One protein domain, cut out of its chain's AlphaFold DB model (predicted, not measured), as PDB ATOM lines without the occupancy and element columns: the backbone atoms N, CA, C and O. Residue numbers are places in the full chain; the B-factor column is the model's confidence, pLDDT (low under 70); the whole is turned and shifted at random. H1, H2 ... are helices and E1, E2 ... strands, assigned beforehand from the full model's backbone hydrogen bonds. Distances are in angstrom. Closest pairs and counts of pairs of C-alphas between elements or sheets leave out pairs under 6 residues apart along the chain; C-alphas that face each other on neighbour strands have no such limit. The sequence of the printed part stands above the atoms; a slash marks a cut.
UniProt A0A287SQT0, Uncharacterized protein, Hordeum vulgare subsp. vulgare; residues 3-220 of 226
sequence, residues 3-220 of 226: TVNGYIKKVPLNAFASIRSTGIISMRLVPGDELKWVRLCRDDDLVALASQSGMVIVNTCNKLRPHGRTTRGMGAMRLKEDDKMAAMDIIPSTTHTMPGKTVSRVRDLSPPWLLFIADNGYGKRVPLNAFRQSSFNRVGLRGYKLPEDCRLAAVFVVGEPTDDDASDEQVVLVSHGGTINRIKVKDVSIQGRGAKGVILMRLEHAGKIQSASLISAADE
ATOM      1  N   THR A   3     126.881 141.443 127.934       98.25
ATOM      2  CA  THR A   3     127.760 142.609 128.030       98.25
ATOM      3  C   THR A   3     129.196 142.243 128.404       98.25
ATOM      4  O   THR A   3     129.465 141.154 128.922       98.25
ATOM      5  N   VAL A   4     130.130 143.161 128.161       97.94
ATOM      6  CA  VAL A   4     131.559 142.999 128.475       97.94
ATOM      7  C   VAL A   4     131.790 142.786 129.973       97.94
ATOM      8  O   VAL A   4     132.586 141.922 130.344       97.94
ATOM      9  N   ASN A   5     131.038 143.477 130.832       97.31
ATOM     10  CA  ASN A   5     131.142 143.347 132.290       97.31
ATOM     11  C   ASN A   5     130.331 142.167 132.861       97.31
ATOM     12  O   ASN A   5     130.168 142.046 134.075       97.31
ATOM     13  N   GLY A   6     129.814 141.278 132.007       97.38
ATOM     14  CA  GLY A   6     129.230 140.011 132.439       97.38
ATOM     15  C   GLY A   6     127.764 140.080 132.856       97.38
ATOM     16  O   GLY A   6     127.331 139.240 133.646       97.38
ATOM     17  N   TYR A   7     126.969 141.017 132.326       97.62
ATOM     18  CA  TYR A   7     125.507 140.969 132.447       97.62
ATOM     19  C   TYR A   7     124.890 140.228 131.262       97.62
ATOM     20  O   TYR A   7     125.140 140.558 130.105       97.62
ATOM     21  N   ILE A   8     124.043 139.238 131.545       98.00
ATOM     22  CA  ILE A   8     123.324 138.452 130.541       98.00
ATOM     23  C   ILE A   8     121.822 138.699 130.627       98.00
ATOM     24  O   ILE A   8     121.236 138.832 131.710       98.00
ATOM     25  N   LYS A   9     121.179 138.739 129.459       96.81
ATOM     26  CA  LYS A   9     119.729 138.852 129.345       96.81
ATOM     27  C   LYS A   9     119.172 138.049 128.177       96.81
ATOM     28  O   LYS A   9     119.670 138.136 127.049       96.81
ATOM     29  N   LYS A  10     118.083 137.332 128.466       97.38
ATOM     30  CA  LYS A  10     117.190 136.700 127.493       97.38
ATOM     31  C   LYS A  10     115.914 137.535 127.388       97.38
ATOM     32  O   LYS A  10     115.330 137.894 128.412       97.38
ATOM     33  N   VAL A  11     115.511 137.874 126.171       97.00
ATOM     34  CA  VAL A  11     114.296 138.648 125.882       97.00
ATOM     35  C   VAL A  11     113.516 137.888 124.810       97.00
ATOM     36  O   VAL A  11     114.146 137.437 123.854       97.00
ATOM     37  N   PRO A  12     112.190 137.729 124.947       96.19
ATOM     38  CA  PRO A  12     111.364 137.134 123.902       96.19
ATOM     39  C   PRO A  12     111.499 137.887 122.571       96.19
ATOM     40  O   PRO A  12     111.490 139.119 122.559       96.19
ATOM     41  N   LEU A  13     111.602 137.162 121.453       95.38
ATOM     42  CA  LEU A  13     111.826 137.763 120.132       95.38
ATOM     43  C   LEU A  13     110.690 138.716 119.723       95.38
ATOM     44  O   LEU A  13     110.941 139.782 119.168       95.38
ATOM     45  N   ASN A  14     109.448 138.396 120.098       95.38
ATOM     46  CA  ASN A  14     108.277 139.241 119.843       95.38
ATOM     47  C   ASN A  14     108.360 140.637 120.497       95.38
ATOM     48  O   ASN A  14     107.696 141.563 120.039       95.38
ATOM     49  N   ALA A  15     109.216 140.845 121.505       94.69
ATOM     50  CA  ALA A  15     109.475 142.174 122.061       94.69
ATOM     51  C   ALA A  15     110.167 143.121 121.057       94.69
ATOM     52  O   ALA A  15     110.228 144.333 121.292       94.69
ATOM     53  N   PHE A  16     110.691 142.582 119.953       94.75
ATOM     54  CA  PHE A  16     111.330 143.307 118.856       94.75
ATOM     55  C   PHE A  16     110.471 143.344 117.578       94.75
ATOM     56  O   PHE A  16     110.959 143.793 116.552       94.75
ATOM     57  N   ALA A  17     109.193 142.943 117.630       93.44
ATOM     58  CA  ALA A  17     108.314 142.912 116.452       93.44
ATOM     59  C   ALA A  17     108.010 144.301 115.849       93.44
ATOM     60  O   ALA A  17     107.655 144.403 114.680       93.44
ATOM     61  N   SER A  18     108.140 145.377 116.631       91.31
ATOM     62  CA  SER A  18     107.913 146.751 116.166       91.31
ATOM     63  C   SER A  18     109.134 147.620 116.456       91.31
ATOM     64  O   SER A  18     109.348 148.066 117.590       91.31
ATOM     65  N   ILE A  19     109.936 147.852 115.415       92.38
ATOM     66  CA  ILE A  19     111.171 148.641 115.458       92.38
ATOM     67  C   ILE A  19     110.902 150.000 114.807       92.38
ATOM     68  O   ILE A  19     110.326 150.082 113.728       92.38
ATOM     69  N   ARG A  20     111.289 151.079 115.492       93.19
ATOM     70  CA  ARG A  20     111.214 152.452 114.969       93.19
ATOM     71  C   ARG A  20     112.495 152.774 114.203       93.19
ATOM     72  O   ARG A  20     113.534 152.196 114.508       93.19
ATOM     73  N   SER A  21     112.459 153.756 113.303       94.06
ATOM     74  CA  SER A  21     113.652 154.240 112.586       94.06
ATOM     75  C   SER A  21     114.761 154.733 113.524       94.06
ATOM     76  O   SER A  21     115.938 154.544 113.250       94.06
ATOM     77  N   THR A  22     114.396 155.294 114.680       95.94
ATOM     78  CA  THR A  22     115.337 155.725 115.730       95.94
ATOM     79  C   THR A  22     115.897 154.571 116.570       95.94
ATOM     80  O   THR A  22     116.612 154.804 117.541       95.94
ATOM     81  N   GLY A  23     115.508 153.331 116.274       93.75
ATOM     82  CA  GLY A  23     115.802 152.165 117.095       93.75
ATOM     83  C   GLY A  23     114.923 152.053 118.346       93.75
ATOM     84  O   GLY A  23     114.035 152.867 118.623       93.75
ATOM     85  N   ILE A  24     115.164 150.984 119.102       94.44
ATOM     86  CA  ILE A  24     114.487 150.656 120.362       94.44
ATOM     87  C   ILE A  24     115.517 150.182 121.387       94.44
ATOM     88  O   ILE A  24     116.515 149.554 121.040       94.44
ATOM     89  N   ILE A  25     115.260 150.442 122.669       93.81
ATOM     90  CA  ILE A  25     116.118 149.937 123.747       93.81
ATOM     91  C   ILE A  25     116.043 148.407 123.756       93.81
ATOM     92  O   ILE A  25     114.949 147.852 123.823       93.81
ATOM     93  N   SER A  26     117.193 147.733 123.738       93.00
ATOM     94  CA  SER A  26     117.303 146.275 123.895       93.00
ATOM     95  C   SER A  26     117.674 145.875 125.326       93.00
ATOM     96  O   SER A  26     117.198 144.851 125.828       93.00
ATOM     97  N   MET A  27     118.494 146.690 126.001       95.44
ATOM     98  CA  MET A  27     119.046 146.466 127.338       95.44
ATOM     99  C   MET A  27     119.537 147.767 127.961       95.44
ATOM    100  O   MET A  27     120.076 148.623 127.268       95.44
ATOM    101  N   ARG A  28     119.367 147.914 129.280       95.75
ATOM    102  CA  ARG A  28     119.995 149.011 130.024       95.75
ATOM    103  C   ARG A  28     121.414 148.609 130.412       95.75
ATOM    104  O   ARG A  28     121.582 147.592 131.082       95.75
ATOM    105  N   LEU A  29     122.394 149.416 130.025       96.62
ATOM    106  CA  LEU A  29     123.799 149.217 130.370       96.62
ATOM    107  C   LEU A  29     124.155 149.970 131.656       96.62
ATOM    108  O   LEU A  29     123.527 150.972 132.008       96.62
ATOM    109  N   VAL A  30     125.142 149.448 132.378       93.44
ATOM    110  CA  VAL A  30     125.814 150.176 133.463       93.44
ATOM    111  C   VAL A  30     126.822 151.141 132.819       93.44
ATOM    112  O   VAL A  30     127.336 150.812 131.749       93.44
ATOM    113  N   PRO A  31     127.118 152.314 133.411       95.38
ATOM    114  CA  PRO A  31     128.157 153.200 132.885       95.38
ATOM    115  C   PRO A  31     129.481 152.459 132.642       95.38
ATOM    116  O   PRO A  31     129.947 151.731 133.518       95.38
ATOM    117  N   GLY A  32     130.057 152.627 131.448       94.88
ATOM    118  CA  GLY A  32     131.295 151.955 131.032       94.88
ATOM    119  C   GLY A  32     131.148 150.477 130.642       94.88
ATOM    120  O   GLY A  32     132.158 149.802 130.463       94.88
ATOM    121  N   ASP A  33     129.923 149.953 130.541       97.00
ATOM    122  CA  ASP A  33     129.650 148.617 130.003       97.00
ATOM    123  C   ASP A  33     129.156 148.694 128.556       97.00
ATOM    124  O   ASP A  33     128.535 149.672 128.140       97.00
ATOM    125  N   GLU A  34     129.378 147.621 127.807       97.06
ATOM    126  CA  GLU A  34     129.081 147.540 126.381       97.06
ATOM    127  C   GLU A  34     128.376 146.222 126.068       97.06
ATOM    128  O   GLU A  34     128.777 145.152 126.534       97.06
ATOM    129  N   LEU A  35     127.318 146.279 125.258       97.62
ATOM    130  CA  LEU A  35     126.690 145.082 124.706       97.62
ATOM    131  C   LEU A  35     127.548 144.569 123.547       97.62
ATOM    132  O   LEU A  35     127.646 145.244 122.529       97.62
ATOM    133  N   LYS A  36     128.122 143.369 123.683       96.88
ATOM    134  CA  LYS A  36     129.043 142.819 122.674       96.88
ATOM    135  C   LYS A  36     128.530 141.559 121.983       96.88
ATOM    136  O   LYS A  36     128.857 141.337 120.823       96.88
ATOM    137  N   TRP A  37     127.685 140.762 122.640       97.75
ATOM    138  CA  TRP A  37     127.140 139.548 122.024       97.75
ATOM    139  C   TRP A  37     125.619 139.514 122.050       97.75
ATOM    140  O   TRP A  37     124.973 139.690 123.089       97.75
ATOM    141  N   VAL A  38     125.043 139.180 120.900       97.31
ATOM    142  CA  VAL A  38     123.620 138.904 120.712       97.31
ATOM    143  C   VAL A  38     123.507 137.594 119.940       97.31
ATOM    144  O   VAL A  38     124.232 137.371 118.974       97.31
ATOM    145  N   ARG A  39     122.644 136.698 120.421       96.94
ATOM    146  CA  ARG A  39     122.381 135.388 119.826       96.94
ATOM    147  C   ARG A  39     120.903 135.070 119.967       96.94
ATOM    148  O   ARG A  39     120.309 135.418 120.997       96.94
ATOM    149  N   LEU A  40     120.343 134.430 118.947       96.25
ATOM    150  CA  LEU A  40     119.049 133.770 119.037       96.25
ATOM    151  C   LEU A  40     119.238 132.447 119.784       96.25
ATOM    152  O   LEU A  40     120.268 131.800 119.637       96.25
ATOM    153  N   CYS A  41     118.274 132.076 120.617       95.81
ATOM    154  CA  CYS A  41     118.290 130.798 121.318       95.81
ATOM    155  C   CYS A  41     116.863 130.320 121.561       95.81
ATOM    156  O   CYS A  41     115.934 131.129 121.684       95.81
ATOM    157  N   ARG A  42     116.719 129.007 121.666       95.06
ATOM    158  CA  ARG A  42     115.569 128.297 122.215       95.06
ATOM    159  C   ARG A  42     115.844 127.954 123.679       95.06
ATOM    160  O   ARG A  42     116.932 128.187 124.206       95.06
ATOM    161  N   ASP A  43     114.831 127.464 124.384       91.69
ATOM    162  CA  ASP A  43     114.962 127.176 125.817       91.69
ATOM    163  C   ASP A  43     115.831 125.942 126.104       91.69
ATOM    164  O   ASP A  43     116.484 125.881 127.146       91.69
ATOM    165  N   ASP A  44     115.852 124.980 125.189       91.88
ATOM    166  CA  ASP A  44     116.604 123.727 125.253       91.88
ATOM    167  C   ASP A  44     118.065 123.854 124.802       91.88
ATOM    168  O   ASP A  44     118.885 123.019 125.184       91.88
ATOM    169  N   ASP A  45     118.419 124.922 124.089       95.31
ATOM    170  CA  ASP A  45     119.805 125.206 123.722       95.31
ATOM    171  C   ASP A  45     120.696 125.409 124.956       95.31
ATOM    172  O   ASP A  45     120.249 125.827 126.039       95.31
ATOM    173  N   LEU A  46     121.999 125.187 124.784       95.69
ATOM    174  CA  LEU A  46     122.997 125.636 125.752       95.69
ATOM    175  C   LEU A  46     123.546 127.001 125.353       95.69
ATOM    176  O   LEU A  46     123.633 127.352 124.182       95.69
ATOM    177  N   VAL A  47     123.987 127.748 126.355       97.38
ATOM    178  CA  VAL A  47     124.824 128.929 126.192       97.38
ATOM    179  C   VAL A  47     126.198 128.642 126.784       97.38
ATOM    180  O   VAL A  47     126.317 128.220 127.940       97.38
ATOM    181  N   ALA A  48     127.234 128.883 125.989       97.69
ATOM    182  CA  ALA A  48     128.623 128.874 126.413       97.69
ATOM    183  C   ALA A  48     129.103 130.315 126.597       97.69
ATOM    184  O   ALA A  48     128.953 131.164 125.723       97.69
ATOM    185  N   LEU A  49     129.681 130.592 127.760       98.50
ATOM    186  CA  LEU A  49     130.232 131.884 128.143       98.50
ATOM    187  C   LEU A  49     131.703 131.704 128.471       98.50
ATOM    188  O   LEU A  49     132.037 130.773 129.207       98.50
ATOM    189  N   ALA A  50     132.558 132.613 128.017       98.44
ATOM    190  CA  ALA A  50     133.970 132.615 128.381       98.44
ATOM    191  C   ALA A  50     134.424 133.996 128.855       98.44
ATOM    192  O   ALA A  50     134.012 135.002 128.278       98.44
ATOM    193  N   SER A  51     135.283 134.046 129.873       98.44
ATOM    194  CA  SER A  51     136.005 135.260 130.266       98.44
ATOM    195  C   SER A  51     137.381 135.342 129.613       98.44
ATOM    196  O   SER A  51     137.925 134.337 129.150       98.44
ATOM    197  N   GLN A  52     137.976 136.531 129.606       97.81
ATOM    198  CA  GLN A  52     139.310 136.771 129.063       97.81
ATOM    199  C   GLN A  52     140.393 136.002 129.826       97.81
ATOM    200  O   GLN A  52     141.386 135.607 129.221       97.81
ATOM    201  N   SER A  53     140.195 135.713 131.116       97.19
ATOM    202  CA  SER A  53     141.098 134.859 131.908       97.19
ATOM    203  C   SER A  53     140.955 133.348 131.643       97.19
ATOM    204  O   SER A  53     141.672 132.539 132.240       97.19
ATOM    205  N   GLY A  54     140.056 132.938 130.742       97.25
ATOM    206  CA  GLY A  54     139.889 131.539 130.342       97.25
ATOM    207  C   GLY A  54     138.925 130.732 131.210       97.25
ATOM    208  O   GLY A  54     138.966 129.494 131.186       97.25
ATOM    209  N   MET A  55     138.062 131.400 131.977       97.94
ATOM    210  CA  MET A  55     136.973 130.757 132.714       97.94
ATOM    211  C   MET A  55     135.752 130.566 131.822       97.94
ATOM    212  O   MET A  55     135.465 131.405 130.979       97.94
ATOM    213  N   VAL A  56     135.032 129.459 132.008       98.31
ATOM    214  CA  VAL A  56     133.917 129.052 131.150       98.31
ATOM    215  C   VAL A  56     132.704 128.656 131.982       98.31
ATOM    216  O   VAL A  56     132.814 127.892 132.945       98.31
ATOM    217  N   ILE A  57     131.532 129.141 131.583       98.12
ATOM    218  CA  ILE A  57     130.231 128.649 132.045       98.12
ATOM    219  C   ILE A  57     129.501 128.072 130.842       98.12
ATOM    220  O   ILE A  57     129.343 128.751 129.836       98.12
ATOM    221  N   VAL A  58     129.022 126.839 130.976       96.94
ATOM    222  CA  VAL A  58     128.056 126.241 130.053       96.94
ATOM    223  C   VAL A  58     126.799 125.924 130.850       96.94
ATOM    224  O   VAL A  58     126.883 125.326 131.929       96.94
ATOM    225  N   ASN A  59     125.637 126.345 130.364       95.75
ATOM    226  CA  ASN A  59     124.348 126.009 130.967       95.75
ATOM    227  C   ASN A  59     123.230 126.090 129.927       95.75
ATOM    228  O   ASN A  59     123.417 126.679 128.872       95.75
ATOM    229  N   THR A  60     122.063 125.536 130.229       95.00
ATOM    230  CA  THR A  60     120.887 125.652 129.362       95.00
ATOM    231  C   THR A  60     120.274 127.052 129.420       95.00
ATOM    232  O   THR A  60     120.202 127.692 130.480       95.00
ATOM    233  N   CYS A  61     119.792 127.516 128.270       95.75
ATOM    234  CA  CYS A  61     119.101 128.786 128.103       95.75
ATOM    235  C   CYS A  61     117.799 128.861 128.916       95.75
ATOM    236  O   CYS A  61     117.383 129.966 129.286       95.75
ATOM    237  N   ASN A  62     117.187 127.731 129.301       94.06
ATOM    238  CA  ASN A  62     116.022 127.725 130.196       94.06
ATOM    239  C   ASN A  62     116.322 128.287 131.596       94.06
ATOM    240  O   ASN A  62     115.421 128.809 132.254       94.06
ATOM    241  N   LYS A  63     117.583 128.236 132.059       95.12
ATOM    242  CA  LYS A  63     117.964 128.791 133.370       95.12
ATOM    243  C   LYS A  63     118.004 130.316 133.359       95.12
ATOM    244  O   LYS A  63     117.973 130.928 134.426       95.12
ATOM    245  N   LEU A  64     118.035 130.937 132.180       94.25
ATOM    246  CA  LEU A  64     117.878 132.375 132.018       94.25
ATOM    247  C   LEU A  64     116.390 132.697 131.905       94.25
ATOM    248  O   LEU A  64     115.755 132.405 130.893       94.25
ATOM    249  N   ARG A  65     115.818 133.336 132.926       92.12
ATOM    250  CA  ARG A  65     114.428 133.802 132.839       92.12
ATOM    251  C   ARG A  65     114.304 134.907 131.777       92.12
ATOM    252  O   ARG A  65     115.175 135.784 131.726       92.12
ATOM    253  N   PRO A  66     113.249 134.905 130.944       94.75
ATOM    254  CA  PRO A  66     112.958 136.024 130.058       94.75
ATOM    255  C   PRO A  66     112.717 137.313 130.854       94.75
ATOM    256  O   PRO A  66     112.064 137.294 131.894       94.75
ATOM    257  N   HIS A  67     113.240 138.433 130.363       93.56
ATOM    258  CA  HIS A  67     113.036 139.760 130.946       93.56
ATOM    259  C   HIS A  67     112.580 140.763 129.883       93.56
ATOM    260  O   HIS A  67     112.732 140.541 128.683       93.56
ATOM    261  N   GLY A  68     112.075 141.915 130.333       94.44
ATOM    262  CA  GLY A  68     111.764 143.041 129.457       94.44
ATOM    263  C   GLY A  68     113.005 143.713 128.851       94.44
ATOM    264  O   GLY A  68     114.127 143.637 129.363       94.44
ATOM    265  N   ARG A  69     112.793 144.450 127.761       95.38
ATOM    266  CA  ARG A  69     113.845 145.196 127.050       95.38
ATOM    267  C   ARG A  69     114.533 146.269 127.899       95.38
ATOM    268  O   ARG A  69     115.740 146.448 127.812       95.38
ATOM    269  N   THR A  70     113.798 146.945 128.772       94.50
ATOM    270  CA  THR A  70     114.305 148.089 129.549       94.50
ATOM    271  C   THR A  70     115.101 147.698 130.797       94.50
ATOM    272  O   THR A  70     115.645 148.570 131.475       94.50
ATOM    273  N   THR A  71     115.198 146.402 131.111       95.19
ATOM    274  CA  THR A  71     115.957 145.908 132.265       95.19
ATOM    275  C   THR A  71     117.434 145.694 131.924       95.19
ATOM    276  O   THR A  71     117.812 145.523 130.758       95.19
ATOM    277  N   ARG A  72     118.271 145.663 132.965       95.06
ATOM    278  CA  ARG A  72     119.703 145.348 132.860       95.06
ATOM    279  C   ARG A  72     119.984 143.857 132.667       95.06
ATOM    280  O   ARG A  72     121.016 143.515 132.124       95.06
ATOM    281  N   GLY A  73     119.098 142.960 133.095       94.75
ATOM    282  CA  GLY A  73     119.407 141.525 133.171       94.75
ATOM    283  C   GLY A  73     120.159 141.143 134.451       94.75
ATOM    284  O   GLY A  73     120.185 141.907 135.420       94.75
ATOM    285  N   MET A  74     120.736 139.941 134.463       96.06
ATOM    286  CA  MET A  74     121.367 139.327 135.639       96.06
ATOM    287  C   MET A  74     122.863 139.074 135.425       96.06
ATOM    288  O   MET A  74     123.345 139.118 134.299       96.06
ATOM    289  N   GLY A  75     123.598 138.784 136.501       96.94
ATOM    290  CA  GLY A  75     125.012 138.411 136.406       96.94
ATOM    291  C   GLY A  75     125.198 137.060 135.711       96.94
ATOM    292  O   GLY A  75     124.653 136.048 136.154       96.94
ATOM    293  N   ALA A  76     125.977 137.047 134.634       97.50
ATOM    294  CA  ALA A  76     126.306 135.867 133.844       97.50
ATOM    295  C   ALA A  76     127.421 135.059 134.513       97.50
ATOM    296  O   ALA A  76     127.259 133.873 134.800       97.50
ATOM    297  N   MET A  77     128.522 135.736 134.839       98.19
ATOM    298  CA  MET A  77     129.720 135.179 135.458       98.19
ATOM    299  C   MET A  77     130.214 136.134 136.545       98.19
ATOM    300  O   MET A  77     130.120 137.350 136.405       98.19
ATOM    301  N   ARG A  78     130.745 135.584 137.638       97.62
ATOM    302  CA  ARG A  78     131.475 136.359 138.643       97.62
ATOM    303  C   ARG A  78     132.912 136.523 138.162       97.62
ATOM    304  O   ARG A  78     133.743 135.647 138.402       97.62
ATOM    305  N   LEU A  79     133.151 137.621 137.458       97.06
ATOM    306  CA  LEU A  79     134.467 138.015 136.969       97.06
ATOM    307  C   LEU A  79     135.373 138.389 138.150       97.06
ATOM    308  O   LEU A  79     134.903 138.914 139.164       97.06
ATOM    309  N   LYS A  80     136.658 138.051 138.038       94.06
ATOM    310  CA  LYS A  80     137.690 138.558 138.950       94.06
ATOM    311  C   LYS A  80     138.043 139.997 138.566       94.06
ATOM    312  O   LYS A  80     137.613 140.474 137.521       94.06
ATOM    313  N   GLU A  81     138.814 140.661 139.417       90.00
ATOM    314  CA  GLU A  81     139.347 141.994 139.135       90.00
ATOM    315  C   GLU A  81     140.044 142.020 137.765       90.00
ATOM    316  O   GLU A  81     140.738 141.066 137.401       90.00
ATOM    317  N   ASP A  82     139.747 143.060 136.985       90.94
ATOM    318  CA  ASP A  82     140.193 143.281 135.600       90.94
ATOM    319  C   ASP A  82     139.830 142.201 134.563       90.94
ATOM    320  O   ASP A  82     140.232 142.300 133.400       90.94
ATOM    321  N   ASP A  83     139.048 141.182 134.930       96.44
ATOM    322  CA  ASP A  83     138.537 140.196 133.979       96.44
ATOM    323  C   ASP A  83     137.272 140.717 133.289       96.44
ATOM    324  O   ASP A  83     136.436 141.406 133.877       96.44
ATOM    325  N   LYS A  84     137.110 140.346 132.023       97.56
ATOM    326  CA  LYS A  84     135.966 140.719 131.186       97.56
ATOM    327  C   LYS A  84     135.451 139.498 130.453       97.56
ATOM    328  O   LYS A  84     136.136 138.483 130.337       97.56
ATOM    329  N   MET A  85     134.245 139.584 129.917       98.38
ATOM    330  CA  MET A  85     133.762 138.564 128.995       98.38
ATOM    331  C   MET A  85     134.599 138.572 127.708       98.38
ATOM    332  O   MET A  85     134.972 139.626 127.195       98.38
ATOM    333  N   ALA A  86     134.886 137.385 127.183       97.62
ATOM    334  CA  ALA A  86     135.565 137.162 125.908       97.62
ATOM    335  C   ALA A  86     134.634 136.560 124.849       97.62
ATOM    336  O   ALA A  86     134.872 136.757 123.660       97.62
ATOM    337  N   ALA A  87     133.582 135.845 125.260       97.69
ATOM    338  CA  ALA A  87     132.629 135.252 124.329       97.69
ATOM    339  C   ALA A  87     131.273 134.926 124.967       97.69
ATOM    340  O   ALA A  87     131.181 134.616 126.162       97.69
ATOM    341  N   MET A  88     130.248 134.914 124.116       98.06
ATOM    342  CA  MET A  88     128.998 134.179 124.293       98.06
ATOM    343  C   MET A  88     128.671 133.486 122.979       98.06
ATOM    344  O   MET A  88     128.650 134.152 121.943       98.06
ATOM    345  N   ASP A  89     128.317 132.210 123.051       96.75
ATOM    346  CA  ASP A  89     127.762 131.495 121.911       96.75
ATOM    347  C   ASP A  89     126.678 130.504 122.327       96.75
ATOM    348  O   ASP A  89     126.561 130.158 123.509       96.75
ATOM    349  N   ILE A  90     125.867 130.090 121.358       95.69
ATOM    350  CA  ILE A  90     124.768 129.142 121.554       95.69
ATOM    351  C   ILE A  90     125.167 127.801 120.958       95.69
ATOM    352  O   ILE A  90     125.811 127.750 119.922       95.69
ATOM    353  N   ILE A  91     124.803 126.726 121.649       93.50
ATOM    354  CA  ILE A  91     124.976 125.358 121.169       93.50
ATOM    355  C   ILE A  91     123.565 124.786 120.995       93.50
ATOM    356  O   ILE A  91     122.895 124.553 122.015       93.50
ATOM    357  N   PRO A  92     123.107 124.591 119.748       90.94
ATOM    358  CA  PRO A  92     121.776 124.078 119.454       90.94
ATOM    359  C   PRO A  92     121.494 122.742 120.142       90.94
ATOM    360  O   PRO A  92     122.367 121.877 120.224       90.94
ATOM    361  N   SER A  93     120.268 122.535 120.623       86.38
ATOM    362  CA  SER A  93     119.840 121.258 121.228       86.38
ATOM    363  C   SER A  93     119.965 120.041 120.316       86.38
ATOM    364  O   SER A  93     120.149 118.926 120.799       86.38
ATOM    365  N   THR A  94     119.940 120.259 119.005       79.62
ATOM    366  CA  THR A  94     120.095 119.227 117.976       79.62
ATOM    367  C   THR A  94     121.528 118.723 117.836       79.62
ATOM    368  O   THR A  94     121.725 117.580 117.434       79.62
ATOM    369  N   THR A  95     122.528 119.539 118.176       72.75
ATOM    370  CA  THR A  95     123.947 119.230 117.935       72.75
ATOM    371  C   THR A  95     124.669 118.719 119.174       72.75
ATOM    372  O   THR A  95     125.833 118.339 119.086       72.75
ATOM    373  N   HIS A  96     124.012 118.668 120.338       66.44
ATOM    374  CA  HIS A  96     124.657 118.245 121.577       66.44
ATOM    375  C   HIS A  96     123.880 117.166 122.330       66.44
ATOM    376  O   HIS A  96     122.669 117.226 122.517       66.44
ATOM    377  N   THR A  97     124.617 116.208 122.892       61.81
ATOM    378  CA  THR A  97     124.105 115.399 124.002       61.81
ATOM    379  C   THR A  97     124.424 116.126 125.307       61.81
ATOM    380  O   THR A  97     125.555 116.567 125.515       61.81
ATOM    381  N   MET A  98     123.430 116.290 126.188       58.53
ATOM    382  CA  MET A  98     123.562 117.043 127.445       58.53
ATOM    383  C   MET A  98     124.851 116.685 128.217       58.53
ATOM    384  O   MET A  98     125.035 115.513 128.574       58.53
ATOM    385  N   PRO A  99     125.721 117.666 128.541       55.38
ATOM    386  CA  PRO A  99     126.961 117.389 129.251       55.38
ATOM    387  C   PRO A  99     126.666 116.820 130.646       55.38
ATOM    388  O   PRO A  99     126.167 117.528 131.523       55.38
ATOM    389  N   GLY A 100     126.996 115.541 130.863       53.12
ATOM    390  CA  GLY A 100     127.059 114.938 132.200       53.12
ATOM    391  C   GLY A 100     126.062 113.829 132.559       53.12
ATOM    392  O   GLY A 100     125.968 113.526 133.744       53.12
ATOM    393  N   LYS A 101     125.343 113.191 131.618       45.59
ATOM    394  CA  LYS A 101     124.523 111.999 131.958       45.59
ATOM    395  C   LYS A 101     125.249 110.654 131.861       45.59
ATOM    396  O   LYS A 101     124.886 109.742 132.596       45.59
ATOM    397  N   THR A 102     126.312 110.545 131.065       41.53
ATOM    398  CA  THR A 102     127.063 109.289 130.934       41.53
ATOM    399  C   THR A 102     128.553 109.591 130.882       41.53
ATOM    400  O   THR A 102     129.055 110.131 129.901       41.53
ATOM    401  N   VAL A 103     129.278 109.257 131.950       43.12
ATOM    402  CA  VAL A 103     130.747 109.253 131.939       43.12
ATOM    403  C   VAL A 103     131.179 107.985 131.205       43.12
ATOM    404  O   VAL A 103     131.492 106.970 131.826       43.12
ATOM    405  N   SER A 104     131.129 108.005 129.872       46.16
ATOM    406  CA  SER A 104     131.808 106.971 129.094       46.16
ATOM    407  C   SER A 104     133.309 107.082 129.372       46.16
ATOM    408  O   SER A 104     133.869 108.177 129.388       46.16
ATOM    409  N   ARG A 105     133.970 105.951 129.647       49.16
ATOM    410  CA  ARG A 105     135.423 105.884 129.916       49.16
ATOM    411  C   ARG A 105     136.271 106.165 128.667       49.16
ATOM    412  O   ARG A 105     137.492 106.255 128.764       49.16
ATOM    413  N   VAL A 106     135.630 106.298 127.507       55.50
ATOM    414  CA  VAL A 106     136.253 106.698 126.244       55.50
ATOM    415  C   VAL A 106     136.332 108.223 126.207       55.50
ATOM    416  O   VAL A 106     135.352 108.900 126.514       55.50
ATOM    417  N   ARG A 107     137.498 108.776 125.843       66.69
ATOM    418  CA  ARG A 107     137.626 110.207 125.532       66.69
ATOM    419  C   ARG A 107     136.823 110.482 124.269       66.69
ATOM    420  O   ARG A 107     137.345 110.354 123.170       66.69
ATOM    421  N   ASP A 108     135.559 110.812 124.449       77.81
ATOM    422  CA  ASP A 108     134.734 111.317 123.376       77.81
ATOM    423  C   ASP A 108     135.292 112.685 122.951       77.81
ATOM    424  O   ASP A 108     135.363 113.633 123.738       77.81
ATOM    425  N   LEU A 109     135.821 112.732 121.731       84.25
ATOM    426  CA  LEU A 109     136.371 113.932 121.112       84.25
ATOM    427  C   LEU A 109     135.435 114.458 120.025       84.25
ATOM    428  O   LEU A 109     135.874 115.303 119.248       84.25
ATOM    429  N   SER A 110     134.197 113.958 119.948       86.00
ATOM    430  CA  SER A 110     133.224 114.398 118.957       86.00
ATOM    431  C   SER A 110     132.893 115.883 119.134       86.00
ATOM    432  O   SER A 110     133.068 116.446 120.226       86.00
ATOM    433  N   PRO A 111     132.406 116.534 118.068       88.00
ATOM    434  CA  PRO A 111     131.815 117.851 118.199       88.00
ATOM    435  C   PRO A 111     130.567 117.843 119.103       88.00
ATOM    436  O   PRO A 111     130.012 116.774 119.387       88.00
ATOM    437  N   PRO A 112     130.112 119.032 119.541       91.06
ATOM    438  CA  PRO A 112     130.699 120.346 119.265       91.06
ATOM    439  C   PRO A 112     131.926 120.632 120.143       91.06
ATOM    440  O   PRO A 112     132.079 120.107 121.256       91.06
ATOM    441  N   TRP A 113     132.805 121.507 119.659       94.00
ATOM    442  CA  TRP A 113     133.978 121.976 120.400       94.00
ATOM    443  C   TRP A 113     133.867 123.458 120.741       94.00
ATOM    444  O   TRP A 113     133.272 124.242 120.012       94.00
ATOM    445  N   LEU A 114     134.530 123.859 121.824       96.56
ATOM    446  CA  LEU A 114     134.889 125.254 122.054       96.56
ATOM    447  C   LEU A 114     136.280 125.501 121.462       96.56
ATOM    448  O   LEU A 114     137.274 124.953 121.956       96.56
ATOM    449  N   LEU A 115     136.356 126.305 120.404       97.88
ATOM    450  CA  LEU A 115     137.604 126.796 119.826       97.88
ATOM    451  C   LEU A 115     138.079 128.000 120.631       97.88
ATOM    452  O   LEU A 115     137.475 129.065 120.575       97.88
ATOM    453  N   PHE A 116     139.172 127.838 121.368       98.44
ATOM    454  CA  PHE A 116     139.802 128.922 122.110       98.44
ATOM    455  C   PHE A 116     140.944 129.541 121.317       98.44
ATOM    456  O   PHE A 116     141.797 128.814 120.801       98.44
ATOM    457  N   ILE A 117     141.005 130.871 121.318       98.31
ATOM    458  CA  ILE A 117     142.067 131.653 120.682       98.31
ATOM    459  C   ILE A 117     142.604 132.642 121.714       98.31
ATOM    460  O   ILE A 117     141.871 133.492 122.224       98.31
ATOM    461  N   ALA A 118     143.883 132.510 122.046       97.81
ATOM    462  CA  ALA A 118     144.599 133.419 122.926       97.81
ATOM    463  C   ALA A 118     145.219 134.573 122.126       97.81
ATOM    464  O   ALA A 118     145.624 134.411 120.975       97.81
ATOM    465  N   ASP A 119     145.333 135.735 122.759       97.38
ATOM    466  CA  ASP A 119     145.898 136.955 122.175       97.38
ATOM    467  C   ASP A 119     147.381 136.827 121.777       97.38
ATOM    468  O   ASP A 119     147.867 137.603 120.962       97.38
ATOM    469  N   ASN A 120     148.087 135.819 122.284       96.25
ATOM    470  CA  ASN A 120     149.469 135.492 121.927       96.25
ATOM    471  C   ASN A 120     149.611 134.524 120.732       96.25
ATOM    472  O   ASN A 120     150.704 134.007 120.492       96.25
ATOM    473  N   GLY A 121     148.530 134.246 119.997       96.56
ATOM    474  CA  GLY A 121     148.587 133.455 118.765       96.56
ATOM    475  C   GLY A 121     148.432 131.949 118.959       96.56
ATOM    476  O   GLY A 121     148.517 131.203 117.983       96.56
ATOM    477  N   TYR A 122     148.190 131.483 120.187       97.56
ATOM    478  CA  TYR A 122     147.895 130.077 120.467       97.56
ATOM    479  C   TYR A 122     146.394 129.793 120.442       97.56
ATOM    480  O   TYR A 122     145.573 130.637 120.793       97.56
ATOM    481  N   GLY A 123     146.030 128.563 120.099       97.81
ATOM    482  CA  GLY A 123     144.650 128.116 120.198       97.81
ATOM    483  C   GLY A 123     144.488 126.608 120.180       97.81
ATOM    484  O   GLY A 123     145.444 125.849 120.005       97.81
ATOM    485  N   LYS A 124     143.263 126.166 120.452       97.88
ATOM    486  CA  LYS A 124     142.888 124.748 120.528       97.88
ATOM    487  C   LYS A 124     141.379 124.575 120.491       97.88
ATOM    488  O   LYS A 124     140.647 125.431 120.984       97.88
ATOM    489  N   ARG A 125     140.935 123.414 120.023       97.31
ATOM    490  CA  ARG A 125     139.558 122.942 120.199       97.31
ATOM    491  C   ARG A 125     139.468 122.115 121.474       97.31
ATOM    492  O   ARG A 125     140.319 121.261 121.716       97.31
ATOM    493  N   VAL A 126     138.459 122.358 122.299       96.25
ATOM    494  CA  VAL A 126     138.183 121.548 123.494       96.25
ATOM    495  C   VAL A 126     136.776 120.965 123.375       96.25
ATOM    496  O   VAL A 126     135.839 121.746 123.213       96.25
ATOM    497  N   PRO A 127     136.599 119.637 123.486       93.31
ATOM    498  CA  PRO A 127     135.276 119.011 123.428       93.31
ATOM    499  C   PRO A 127     134.320 119.581 124.469       93.31
ATOM    500  O   PRO A 127     134.713 119.806 125.621       93.31
ATOM    501  N   LEU A 128     133.060 119.789 124.087       91.50
ATOM    502  CA  LEU A 128     132.045 120.328 124.990       91.50
ATOM    503  C   LEU A 128     131.845 119.437 126.227       91.50
ATOM    504  O   LEU A 128     131.673 119.945 127.336       91.50
ATOM    505  N   ASN A 129     131.957 118.115 126.071       88.94
ATOM    506  CA  ASN A 129     131.847 117.150 127.171       88.94
ATOM    507  C   ASN A 129     132.947 117.305 128.251       88.94
ATOM    508  O   ASN A 129     132.799 116.796 129.364       88.94
ATOM    509  N   ALA A 130     134.015 118.073 127.986       91.50
ATOM    510  CA  ALA A 130     135.027 118.426 128.979       91.50
ATOM    511  C   ALA A 130     134.522 119.461 130.005       91.50
ATOM    512  O   ALA A 130     135.218 119.737 130.997       91.50
ATOM    513  N   PHE A 131     133.340 120.043 129.774       92.38
ATOM    514  CA  PHE A 131     132.690 121.048 130.602       92.38
ATOM    515  C   PHE A 131     131.390 120.494 131.189       92.38
ATOM    516  O   PHE A 131     130.416 120.249 130.484       92.38
ATOM    517  N   ARG A 132     131.342 120.348 132.516       91.12
ATOM    518  CA  ARG A 132     130.066 120.136 133.214       91.12
ATOM    519  C   ARG A 132     129.280 121.444 133.273       91.12
ATOM    520  O   ARG A 132     129.877 122.523 133.308       91.12
ATOM    521  N   GLN A 133     127.959 121.340 133.394       91.88
ATOM    522  CA  GLN A 133     127.118 122.516 133.586       91.88
ATOM    523  C   GLN A 133     127.512 123.294 134.850       91.88
ATOM    524  O   GLN A 133     127.829 122.720 135.897       91.88
ATOM    525  N   SER A 134     127.491 124.621 134.747       93.69
ATOM    526  CA  SER A 134     127.781 125.537 135.849       93.69
ATOM    527  C   SER A 134     126.693 126.598 135.937       93.69
ATOM    528  O   SER A 134     126.285 127.161 134.924       93.69
ATOM    529  N   SER A 135     126.187 126.869 137.138       95.50
ATOM    530  CA  SER A 135     125.192 127.927 137.343       95.50
ATOM    531  C   SER A 135     125.752 129.299 136.971       95.50
ATOM    532  O   SER A 135     126.922 129.586 137.226       95.50
ATOM    533  N   PHE A 136     124.893 130.174 136.445       97.38
ATOM    534  CA  PHE A 136     125.224 131.586 136.249       97.38
ATOM    535  C   PHE A 136     125.602 132.272 137.571       97.38
ATOM    536  O   PHE A 136     125.313 131.777 138.666       97.38
ATOM    537  N   ASN A 137     126.250 133.433 137.469       96.88
ATOM    538  CA  ASN A 137     126.769 134.199 138.606       96.88
ATOM    539  C   ASN A 137     127.731 133.379 139.500       96.88
ATOM    540  O   ASN A 137     127.751 133.476 140.735       96.88
ATOM    541  N   ARG A 138     128.521 132.517 138.856       97.25
ATOM    542  CA  ARG A 138     129.666 131.792 139.421       97.25
ATOM    543  C   ARG A 138     130.918 132.152 138.634       97.25
ATOM    544  O   ARG A 138     130.827 132.784 137.593       97.25
ATOM    545  N   VAL A 139     132.083 131.752 139.132       96.62
ATOM    546  CA  VAL A 139     133.354 131.993 138.427       96.62
ATOM    547  C   VAL A 139     133.488 131.085 137.191       96.62
ATOM    548  O   VAL A 139     134.198 131.420 136.258       96.62
ATOM    549  N   GLY A 140     132.786 129.947 137.153       95.88
ATOM    550  CA  GLY A 140     132.891 128.964 136.072       95.88
ATOM    551  C   GLY A 140     134.030 127.960 136.268       95.88
ATOM    552  O   GLY A 140     134.623 127.851 137.343       95.88
ATOM    553  N   LEU A 141     134.315 127.184 135.225       96.00
ATOM    554  CA  LEU A 141     135.378 126.182 135.169       96.00
ATOM    555  C   LEU A 141     136.523 126.699 134.304       96.00
ATOM    556  O   LEU A 141     136.287 127.351 133.296       96.00
ATOM    557  N   ARG A 142     137.772 126.362 134.635       96.69
ATOM    558  CA  ARG A 142     138.909 126.708 133.771       96.69
ATOM    559  C   ARG A 142     138.790 125.970 132.433       96.69
ATOM    560  O   ARG A 142     138.911 124.742 132.418       96.69
ATOM    561  N   GLY A 143     138.575 126.702 131.342       95.12
ATOM    562  CA  GLY A 143     138.558 126.189 129.967       95.12
ATOM    563  C   GLY A 143     139.920 126.249 129.286       95.12
ATOM    564  O   GLY A 143     140.292 125.315 128.576       95.12
ATOM    565  N   TYR A 144     140.709 127.279 129.597       97.06
ATOM    566  CA  TYR A 144     142.076 127.440 129.105       97.06
ATOM    567  C   TYR A 144     142.992 127.890 130.245       97.06
ATOM    568  O   TYR A 144     142.740 128.891 130.909       97.06
ATOM    569  N   LYS A 145     144.062 127.132 130.501       94.56
ATOM    570  CA  LYS A 145     145.185 127.602 131.320       94.56
ATOM    571  C   LYS A 145     146.054 128.565 130.500       94.56
ATOM    572  O   LYS A 145     146.943 128.116 129.781       94.56
ATOM    573  N   LEU A 146     145.770 129.859 130.607       94.31
ATOM    574  CA  LEU A 146     146.566 130.913 129.981       94.31
ATOM    575  C   LEU A 146     147.786 131.282 130.846       94.31
ATOM    576  O   LEU A 146     147.708 131.171 132.075       94.31
ATOM    577  N   PRO A 147     148.898 131.712 130.226       92.56
ATOM    578  CA  PRO A 147     149.936 132.498 130.896       92.56
ATOM    579  C   PRO A 147     149.378 133.810 131.478       92.56
ATOM    580  O   PRO A 147     148.304 134.259 131.079       92.56
ATOM    581  N   GLU A 148     150.090 134.427 132.424       88.38
ATOM    582  CA  GLU A 148     149.604 135.607 133.165       88.38
ATOM    583  C   GLU A 148     149.367 136.840 132.276       88.38
ATOM    584  O   GLU A 148     148.381 137.561 132.465       88.38
ATOM    585  N   ASP A 149     150.223 137.030 131.273       90.25
ATOM    586  CA  ASP A 149     150.228 138.130 130.299       90.25
ATOM    587  C   ASP A 149     149.302 137.899 129.092       90.25
ATOM    588  O   ASP A 149     149.204 138.746 128.195       90.25
ATOM    589  N   CYS A 150     148.615 136.757 129.073       94.50
ATOM    590  CA  CYS A 150     147.756 136.333 127.982       94.50
ATOM    591  C   CYS A 150     146.281 136.412 128.372       94.50
ATOM    592  O   CYS A 150     145.880 136.194 129.525       94.50
ATOM    593  N   ARG A 151     145.448 136.691 127.375       96.75
ATOM    594  CA  ARG A 151     143.987 136.720 127.484       96.75
ATOM    595  C   ARG A 151     143.367 135.992 126.299       96.75
ATOM    596  O   ARG A 151     143.996 135.820 125.258       96.75
ATOM    597  N   LEU A 152     142.125 135.545 126.446       97.81
ATOM    598  CA  LEU A 152     141.361 135.065 125.298       97.81
ATOM    599  C   LEU A 152     140.998 136.242 124.393       97.81
ATOM    600  O   LEU A 152     140.348 137.188 124.839       97.81
ATOM    601  N   ALA A 153     141.385 136.141 123.123       97.12
ATOM    602  CA  ALA A 153     140.938 137.043 122.070       97.12
ATOM    603  C   ALA A 153     139.514 136.684 121.620       97.12
ATOM    604  O   ALA A 153     138.684 137.569 121.424       97.12
ATOM    605  N   ALA A 154     139.218 135.384 121.508       96.94
ATOM    606  CA  ALA A 154     137.894 134.884 121.160       96.94
ATOM    607  C   ALA A 154     137.684 133.434 121.619       96.94
ATOM    608  O   ALA A 154     138.638 132.682 121.856       96.94
ATOM    609  N   VAL A 155     136.410 133.051 121.712       97.88
ATOM    610  CA  VAL A 155     135.971 131.656 121.799       97.88
ATOM    611  C   VAL A 155     134.773 131.475 120.880       97.88
ATOM    612  O   VAL A 155     133.860 132.299 120.920       97.88
ATOM    613  N   PHE A 156     134.773 130.395 120.105       96.94
ATOM    614  CA  PHE A 156     133.677 130.027 119.210       96.94
ATOM    615  C   PHE A 156     133.191 128.615 119.516       96.94
ATOM    616  O   PHE A 156     133.994 127.759 119.901       96.94
ATOM    617  N   VAL A 157     131.894 128.370 119.346       94.75
ATOM    618  CA  VAL A 157     131.379 127.004 119.192       94.75
ATOM    619  C   VAL A 157     131.631 126.593 117.745       94.75
ATOM    620  O   VAL A 157     131.377 127.376 116.840       94.75
ATOM    621  N   VAL A 158     132.210 125.412 117.543       93.38
ATOM    622  CA  VAL A 158     132.624 124.940 116.215       93.38
ATOM    623  C   VAL A 158     132.378 123.450 116.030       93.38
ATOM    624  O   VAL A 158     132.298 122.691 117.009       93.38
ATOM    625  N   GLY A 159     132.383 123.029 114.768       86.94
ATOM    626  CA  GLY A 159     132.189 121.647 114.363       86.94
ATOM    627  C   GLY A 159     130.736 121.224 114.419       86.94
ATOM    628  O   GLY A 159     130.472 120.068 114.739       86.94
ATOM    629  N   GLU A 160     129.798 122.140 114.182       73.75
ATOM    630  CA  GLU A 160     128.408 121.723 114.037       73.75
ATOM    631  C   GLU A 160     128.315 120.688 112.903       73.75
ATOM    632  O   GLU A 160     128.930 120.880 111.851       73.75
ATOM    633  N   PRO A 161     127.641 119.545 113.126       64.00
ATOM    634  CA  PRO A 161     127.461 118.554 112.077       64.00
ATOM    635  C   PRO A 161     126.627 119.179 110.957       64.00
ATOM    636  O   PRO A 161     125.456 119.495 111.158       64.00
ATOM    637  N   THR A 162     127.251 119.381 109.803       61.97
ATOM    638  CA  THR A 162     126.582 119.717 108.546       61.97
ATOM    639  C   THR A 162     126.193 118.425 107.835       61.97
ATOM    640  O   THR A 162     126.899 117.424 107.956       61.97
ATOM    641  N   ASP A 163     125.073 118.438 107.107       58.59
ATOM    642  CA  ASP A 163     124.599 117.271 106.346       58.59
ATOM    643  C   ASP A 163     125.609 116.825 105.271       58.59
ATOM    644  O   ASP A 163     125.674 115.645 104.927       58.59
ATOM    645  N   ASP A 164     126.456 117.751 104.816       54.81
ATOM    646  CA  ASP A 164     127.610 117.473 103.973       54.81
ATOM    647  C   ASP A 164     128.869 117.381 104.848       54.81
ATOM    648  O   ASP A 164     129.260 118.366 105.480       54.81
ATOM    649  N   ASP A 165     129.531 116.217 104.865       53.66
ATOM    650  CA  ASP A 165     130.759 115.855 105.615       53.66
ATOM    651  C   ASP A 165     131.974 116.814 105.438       53.66
ATOM    652  O   ASP A 165     133.082 116.564 105.929       53.66
ATOM    653  N   ALA A 166     131.797 117.939 104.750       52.75
ATOM    654  CA  ALA A 166     132.744 119.027 104.596       52.75
ATOM    655  C   ALA A 166     132.341 120.232 105.463       52.75
ATOM    656  O   ALA A 166     131.932 121.273 104.956       52.75
ATOM    657  N   SER A 167     132.536 120.144 106.784       63.75
ATOM    658  CA  SER A 167     132.608 121.363 107.599       63.75
ATOM    659  C   SER A 167     133.844 122.162 107.160       63.75
ATOM    660  O   SER A 167     134.979 121.902 107.578       63.75
ATOM    661  N   ASP A 168     133.627 123.110 106.252       79.12
ATOM    662  CA  ASP A 168     134.616 124.076 105.770       79.12
ATOM    663  C   ASP A 168     134.637 125.335 106.649       79.12
ATOM    664  O   ASP A 168     135.018 126.410 106.199       79.12
ATOM    665  N   GLU A 169     134.281 125.202 107.933       89.62
ATOM    666  CA  GLU A 169     134.448 126.269 108.916       89.62
ATOM    667  C   GLU A 169     135.910 126.734 108.954       89.62
ATOM    668  O   GLU A 169     136.857 125.944 109.095       89.62
ATOM    669  N   GLN A 170     136.104 128.044 108.870       93.38
ATOM    670  CA  GLN A 170     137.414 128.675 108.934       93.38
ATOM    671  C   GLN A 170     137.416 129.769 109.982       93.38
ATOM    672  O   GLN A 170     136.456 130.514 110.149       93.38
ATOM    673  N   VAL A 171     138.535 129.893 110.681       95.56
ATOM    674  CA  VAL A 171     138.790 131.019 111.565       95.56
ATOM    675  C   VAL A 171     139.738 131.990 110.878       95.56
ATOM    676  O   VAL A 171     140.797 131.604 110.383       95.56
ATOM    677  N   VAL A 172     139.359 133.263 110.866       97.12
ATOM    678  CA  VAL A 172     140.203 134.376 110.434       97.12
ATOM    679  C   VAL A 172     140.715 135.099 111.669       97.12
ATOM    680  O   VAL A 172     139.935 135.501 112.529       97.12
ATOM    681  N   LEU A 173     142.029 135.254 111.759       97.38
ATOM    682  CA  LEU A 173     142.738 135.931 112.838       97.38
ATOM    683  C   LEU A 173     143.355 137.213 112.297       97.38
ATOM    684  O   LEU A 173     144.009 137.180 111.256       97.38
ATOM    685  N   VAL A 174     143.197 138.315 113.024       97.06
ATOM    686  CA  VAL A 174     143.808 139.603 112.682       97.06
ATOM    687  C   VAL A 174     144.692 140.051 113.835       97.06
ATOM    688  O   VAL A 174     144.267 140.099 114.991       97.06
ATOM    689  N   SER A 175     145.946 140.355 113.524       96.88
ATOM    690  CA  SER A 175     146.916 140.897 114.481       96.88
ATOM    691  C   SER A 175     146.839 142.423 114.584       96.88
ATOM    692  O   SER A 175     146.337 143.081 113.677       96.88
ATOM    693  N   HIS A 176     147.407 143.004 115.645       94.75
ATOM    694  CA  HIS A 176     147.540 144.465 115.768       94.75
ATOM    695  C   HIS A 176     148.369 145.079 114.629       94.75
ATOM    696  O   HIS A 176     148.123 146.216 114.242       94.75
ATOM    697  N   GLY A 177     149.330 144.329 114.080       92.38
ATOM    698  CA  GLY A 177     150.115 144.737 112.912       92.38
ATOM    699  C   GLY A 177     149.374 144.644 111.573       92.38
ATOM    700  O   GLY A 177     149.985 144.882 110.538       92.38
ATOM    701  N   GLY A 178     148.092 144.263 111.560       92.25
ATOM    702  CA  GLY A 178     147.287 144.147 110.340       92.25
ATOM    703  C   GLY A 178     147.486 142.844 109.558       92.25
ATOM    704  O   GLY A 178     146.794 142.619 108.570       92.25
ATOM    705  N   THR A 179     148.376 141.949 109.995       93.56
ATOM    706  CA  THR A 179     148.513 140.614 109.393       93.56
ATOM    707  C   THR A 179     147.240 139.803 109.626       93.56
ATOM    708  O   THR A 179     146.754 139.735 110.759       93.56
ATOM    709  N   ILE A 180     146.746 139.165 108.563       95.44
ATOM    710  CA  ILE A 180     145.557 138.309 108.560       95.44
ATOM    711  C   ILE A 180     145.991 136.857 108.342       95.44
ATOM    712  O   ILE A 180     146.820 136.582 107.476       95.44
ATOM    713  N   ASN A 181     145.434 135.923 109.114       94.69
ATOM    714  CA  ASN A 181     145.664 134.491 108.944       94.69
ATOM    715  C   ASN A 181     144.334 133.725 108.938       94.69
ATOM    716  O   ASN A 181     143.553 133.854 109.878       94.69
ATOM    717  N   ARG A 182     144.083 132.932 107.892       95.44
ATOM    718  CA  ARG A 182     142.858 132.137 107.706       95.44
ATOM    719  C   ARG A 182     143.203 130.655 107.853       95.44
ATOM    720  O   ARG A 182     144.093 130.159 107.170       95.44
ATOM    721  N   ILE A 183     142.529 129.960 108.768       94.69
ATOM    722  CA  ILE A 183     142.852 128.582 109.164       94.69
ATOM    723  C   ILE A 183     141.568 127.763 109.162       94.69
ATOM    724  O   ILE A 183     140.578 128.180 109.764       94.69
ATOM    725  N   LYS A 184     141.572 126.577 108.546       93.81
ATOM    726  CA  LYS A 184     140.427 125.667 108.660       93.81
ATOM    727  C   LYS A 184     140.312 125.171 110.098       93.81
ATOM    728  O   LYS A 184     141.290 124.714 110.692       93.81
ATOM    729  N   VAL A 185     139.111 125.212 110.662       93.81
ATOM    730  CA  VAL A 185     138.854 124.785 112.047       93.81
ATOM    731  C   VAL A 185     139.301 123.340 112.270       93.81
ATOM    732  O   VAL A 185     139.872 123.023 113.319       93.81
ATOM    733  N   LYS A 186     139.107 122.471 111.271       91.56
ATOM    734  CA  LYS A 186     139.513 121.060 111.322       91.56
ATOM    735  C   LYS A 186     141.017 120.842 111.515       91.56
ATOM    736  O   LYS A 186     141.386 119.816 112.086       91.56
ATOM    737  N   ASP A 187     141.850 121.819 111.159       93.25
ATOM    738  CA  ASP A 187     143.309 121.750 111.300       93.25
ATOM    739  C   ASP A 187     143.785 122.196 112.696       93.25
ATOM    740  O   ASP A 187     144.916 121.927 113.107       93.25
ATOM    741  N   VAL A 188     142.920 122.840 113.491       96.19
ATOM    742  CA  VAL A 188     143.254 123.253 114.861       96.19
ATOM    743  C   VAL A 188     143.232 122.043 115.798       96.19
ATOM    744  O   VAL A 188     142.234 121.345 115.893       96.19
ATOM    745  N   SER A 189     144.288 121.783 116.567       96.62
ATOM    746  CA  SER A 189     144.362 120.582 117.423       96.62
ATOM    747  C   SER A 189     143.239 120.493 118.477       96.62
ATOM    748  O   SER A 189     142.964 121.465 119.190       96.62
ATOM    749  N   ILE A 190     142.625 119.306 118.614       96.12
ATOM    750  CA  ILE A 190     141.694 118.978 119.707       96.12
ATOM    751  C   ILE A 190     142.504 118.581 120.943       96.12
ATOM    752  O   ILE A 190     143.292 117.637 120.914       96.12
ATOM    753  N   GLN A 191     142.319 119.302 122.047       95.81
ATOM    754  CA  GLN A 191     143.087 119.121 123.278       95.81
ATOM    755  C   GLN A 191     142.226 119.307 124.532       95.81
ATOM    756  O   GLN A 191     141.138 119.872 124.513       95.81
ATOM    757  N   GLY A 192     142.743 118.858 125.678       94.38
ATOM    758  CA  GLY A 192     142.089 119.070 126.969       94.38
ATOM    759  C   GLY A 192     142.185 120.515 127.485       94.38
ATOM    760  O   GLY A 192     143.049 121.307 127.090       94.38
ATOM    761  N   ARG A 193     141.347 120.845 128.478       95.31
ATOM    762  CA  ARG A 193     141.291 122.178 129.124       95.31
ATOM    763  C   ARG A 193     142.645 122.662 129.668       95.31
ATOM    764  O   ARG A 193     142.964 123.847 129.574       95.31
ATOM    765  N   GLY A 194     143.465 121.749 130.190       92.56
ATOM    766  CA  GLY A 194     144.776 122.059 130.776       92.56
ATOM    767  C   GLY A 194     145.928 122.248 129.780       92.56
ATOM    768  O   GLY A 194     146.984 122.721 130.190       92.56
ATOM    769  N   ALA A 195     145.747 121.889 128.505       93.94
ATOM    770  CA  ALA A 195     146.808 121.959 127.500       93.94
ATOM    771  C   ALA A 195     147.107 123.401 127.050       93.94
ATOM    772  O   ALA A 195     146.240 124.274 127.152       93.94
ATOM    773  N   LYS A 196     148.313 123.639 126.515       93.88
ATOM    774  CA  LYS A 196     148.738 124.956 126.009       93.88
ATOM    775  C   LYS A 196     148.070 125.341 124.686       93.88
ATOM    776  O   LYS A 196     147.910 126.528 124.448       93.88
ATOM    777  N   GLY A 197     147.661 124.385 123.856       95.81
ATOM    778  CA  GLY A 197     147.258 124.649 122.474       95.81
ATOM    779  C   GLY A 197     148.427 124.616 121.493       95.81
ATOM    780  O   GLY A 197     149.572 124.363 121.874       95.81
ATOM    781  N   VAL A 198     148.111 124.852 120.223       97.19
ATOM    782  CA  VAL A 198     149.055 124.940 119.101       97.19
ATOM    783  C   VAL A 198     149.172 126.383 118.624       97.19
ATOM    784  O   VAL A 198     148.314 127.210 118.930       97.19
ATOM    785  N   ILE A 199     150.239 126.693 117.890       96.88
ATOM    786  CA  ILE A 199     150.422 128.016 117.288       96.88
ATOM    787  C   ILE A 199     149.463 128.130 116.104       96.88
ATOM    788  O   ILE A 199     149.589 127.382 115.139       96.88
ATOM    789  N   LEU A 200     148.525 129.068 116.189       96.44
ATOM    790  CA  LEU A 200     147.661 129.460 115.080       96.44
ATOM    791  C   LEU A 200     148.305 130.582 114.268       96.44
ATOM    792  O   LEU A 200     148.230 130.591 113.048       96.44
ATOM    793  N   MET A 201     148.976 131.519 114.936       95.50
ATOM    794  CA  MET A 201     149.628 132.655 114.294       95.50
ATOM    795  C   MET A 201     150.939 132.976 115.005       95.50
ATOM    796  O   MET A 201     150.974 133.096 116.228       95.50
ATOM    797  N   ARG A 202     152.028 133.120 114.243       93.75
ATOM    798  CA  ARG A 202     153.291 133.648 114.776       93.75
ATOM    799  C   ARG A 202     153.211 135.168 114.794       93.75
ATOM    800  O   ARG A 202     152.893 135.775 113.777       93.75
ATOM    801  N   LEU A 203     153.480 135.760 115.952       90.50
ATOM    802  CA  LEU A 203     153.191 137.170 116.221       90.50
ATOM    803  C   LEU A 203     154.430 138.052 116.437       90.50
ATOM    804  O   LEU A 203     154.274 139.203 116.822       90.50
ATOM    805  N   GLU A 204     155.636 137.540 116.168       83.88
ATOM    806  CA  GLU A 204     156.932 138.174 116.483       83.88
ATOM    807  C   GLU A 204     156.944 139.704 116.315       83.88
ATOM    808  O   GLU A 204     157.194 140.420 117.278       83.88
ATOM    809  N   HIS A 205     156.588 140.201 115.126       78.38
ATOM    810  CA  HIS A 205     156.519 141.638 114.823       78.38
ATOM    811  C   HIS A 205     155.076 142.162 114.695       78.38
ATOM    812  O   HIS A 205     154.860 143.341 114.436       78.38
ATOM    813  N   ALA A 206     154.081 141.287 114.856       75.69
ATOM    814  CA  ALA A 206     152.668 141.574 114.605       75.69
ATOM    815  C   ALA A 206     151.878 141.920 115.887       75.69
ATOM    816  O   ALA A 206     150.693 142.256 115.824       75.69
ATOM    817  N   GLY A 207     152.525 141.854 117.056       90.38
ATOM    818  CA  GLY A 207     151.940 142.221 118.345       90.38
ATOM    819  C   GLY A 207     151.058 141.118 118.929       90.38
ATOM    820  O   GLY A 207     151.505 139.995 119.112       90.38
ATOM    821  N   LYS A 208     149.806 141.434 119.270       94.69
ATOM    822  CA  LYS A 208     148.808 140.460 119.751       94.69
ATOM    823  C   LYS A 208     147.744 140.197 118.683       94.69
ATOM    824  O   LYS A 208     147.568 141.024 117.789       94.69
ATOM    825  N   ILE A 209     146.985 139.109 118.790       96.62
ATOM    826  CA  ILE A 209     145.711 138.985 118.067       96.62
ATOM    827  C   ILE A 209     144.779 140.090 118.571       96.62
ATOM    828  O   ILE A 209     144.528 140.204 119.770       96.62
ATOM    829  N   GLN A 210     144.301 140.916 117.649       94.50
ATOM    830  CA  GLN A 210     143.359 141.998 117.903       94.50
ATOM    831  C   GLN A 210     141.915 141.507 117.782       94.50
ATOM    832  O   GLN A 210     141.068 141.848 118.609       94.50
ATOM    833  N   SER A 211     141.632 140.688 116.770       94.31
ATOM    834  CA  SER A 211     140.308 140.119 116.540       94.31
ATOM    835  C   SER A 211     140.396 138.734 115.909       94.31
ATOM    836  O   SER A 211     141.405 138.342 115.318       94.31
ATOM    837  N   ALA A 212     139.316 137.979 116.069       96.50
ATOM    838  CA  ALA A 212     139.099 136.727 115.376       96.50
ATOM    839  C   ALA A 212     137.636 136.654 114.945       96.50
ATOM    840  O   ALA A 212     136.762 137.145 115.666       96.50
ATOM    841  N   SER A 213     137.387 136.009 113.813       96.12
ATOM    842  CA  SER A 213     136.054 135.752 113.274       96.12
ATOM    843  C   SER A 213     135.969 134.310 112.792       96.12
ATOM    844  O   SER A 213     136.942 133.779 112.259       96.12
ATOM    845  N   LEU A 214     134.812 133.686 112.988       93.81
ATOM    846  CA  LEU A 214     134.478 132.390 112.408       93.81
ATOM    847  C   LEU A 214     133.692 132.633 111.116       93.81
ATOM    848  O   LEU A 214     132.813 133.491 111.102       93.81
ATOM    849  N   ILE A 215     134.035 131.907 110.059       90.62
ATOM    850  CA  ILE A 215     133.371 131.928 108.755       90.62
ATOM    851  C   ILE A 215     132.932 130.499 108.463       90.62
ATOM    852  O   ILE A 215     133.756 129.584 108.553       90.62
ATOM    853  N   SER A 216     131.663 130.303 108.123       80.69
ATOM    854  CA  SER A 216     131.160 129.024 107.627       80.69
ATOM    855  C   SER A 216     131.016 129.081 106.104       80.69
ATOM    856  O   SER A 216     130.827 130.156 105.544       80.69
ATOM    857  N   ALA A 217     131.124 127.943 105.413       58.59
ATOM    858  CA  ALA A 217     130.950 127.908 103.956       58.59
ATOM    859  C   ALA A 217     129.531 128.325 103.517       58.59
ATOM    860  O   ALA A 217     129.367 128.847 102.420       58.59
ATOM    861  N   ALA A 218     128.530 128.188 104.396       52.66
ATOM    862  CA  ALA A 218     127.170 128.657 104.142       52.66
ATOM    863  C   ALA A 218     127.072 130.189 103.985       52.66
ATOM    864  O   ALA A 218     126.127 130.672 103.374       52.66
ATOM    865  N   ASP A 219     128.053 130.952 104.487       47.19
ATOM    866  CA  ASP A 219     128.088 132.413 104.349       47.19
ATOM    867  C   ASP A 219     128.694 132.875 103.002       47.19
ATOM    868  O   ASP A 219     128.582 134.048 102.651       47.19
ATOM    869  N   GLU A 220     129.370 131.993 102.247       42.62
ATOM    870  CA  GLU A 220     130.019 132.363 100.974       42.62
ATOM    871  C   GLU A 220     129.033 132.392  99.786       42.62
ATOM    872  O   GLU A 220     129.286 133.111  98.820       42.62
TER     873      GLU A 220
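What this domain is: This is residues 3 to 220 of the 226 residues of an uncharacterized protein of Hordeum vulgare subsp. vulgare (UniProt A0A287SQT0). Little regular structure: three small three-stranded sheets stacked face to face, E6-E5-E7 between E3-E2-E4 and E9-E8-E10, with long loops around; residues 17 to 23 stick out. The 218 printed residues, mostly strand by class and under half in named elements, hold H1, then E1 to E10; each sheet is antiparallel. The whole is compact, radius of gyration of the C-alphas 17.6 A, spanning 45 by 44 by 39 A.

Where its parts are: E5 is residues 113 to 118, E6 122 to 127, E7 152 to 158; E2 46 to 51, E3 55 to 60, E4 85 to 91, 17.7 A long; E8 170 to 175, E9 180 to 184, E10 209 to 215, ending at C-alpha 215 (133.371, 131.928, 108.755). H1, 13 to 16, begins at C-alpha 13 (111.826, 137.763, 120.132); E1 is 35 to 37.

How they stand to each other: Within hydrogen-bond range stand N 115 of E5 and O 156 of E7, 2.8 A, N 48 of E2 and O 89 of E4, 2.9 A, and N 172 of E8 and O 213 of E10, 2.8 A. Hairpins E5 and E6, E2 and E3, E8 and E9 have N 116 and O 124, N 49 and O 57, N 173 and O 181 within hydrogen-bond range, each 2.8 A. The closest C-alphas of E4 and E7, Ala 87 and Val 155, are 5.5 A apart; of E7 and E10, Ala 154 and Ala 212, 6.2 A. E1 pairs with no named strand. H1, too short for an O i to N i+4 pair, is not on any of these sheets.

The domain as a whole: The printed part has no cut. Long links include E6 to E7, 24 residues. Confidence is under 70 at 96 to 107, 161 to 167 and 217 to 220.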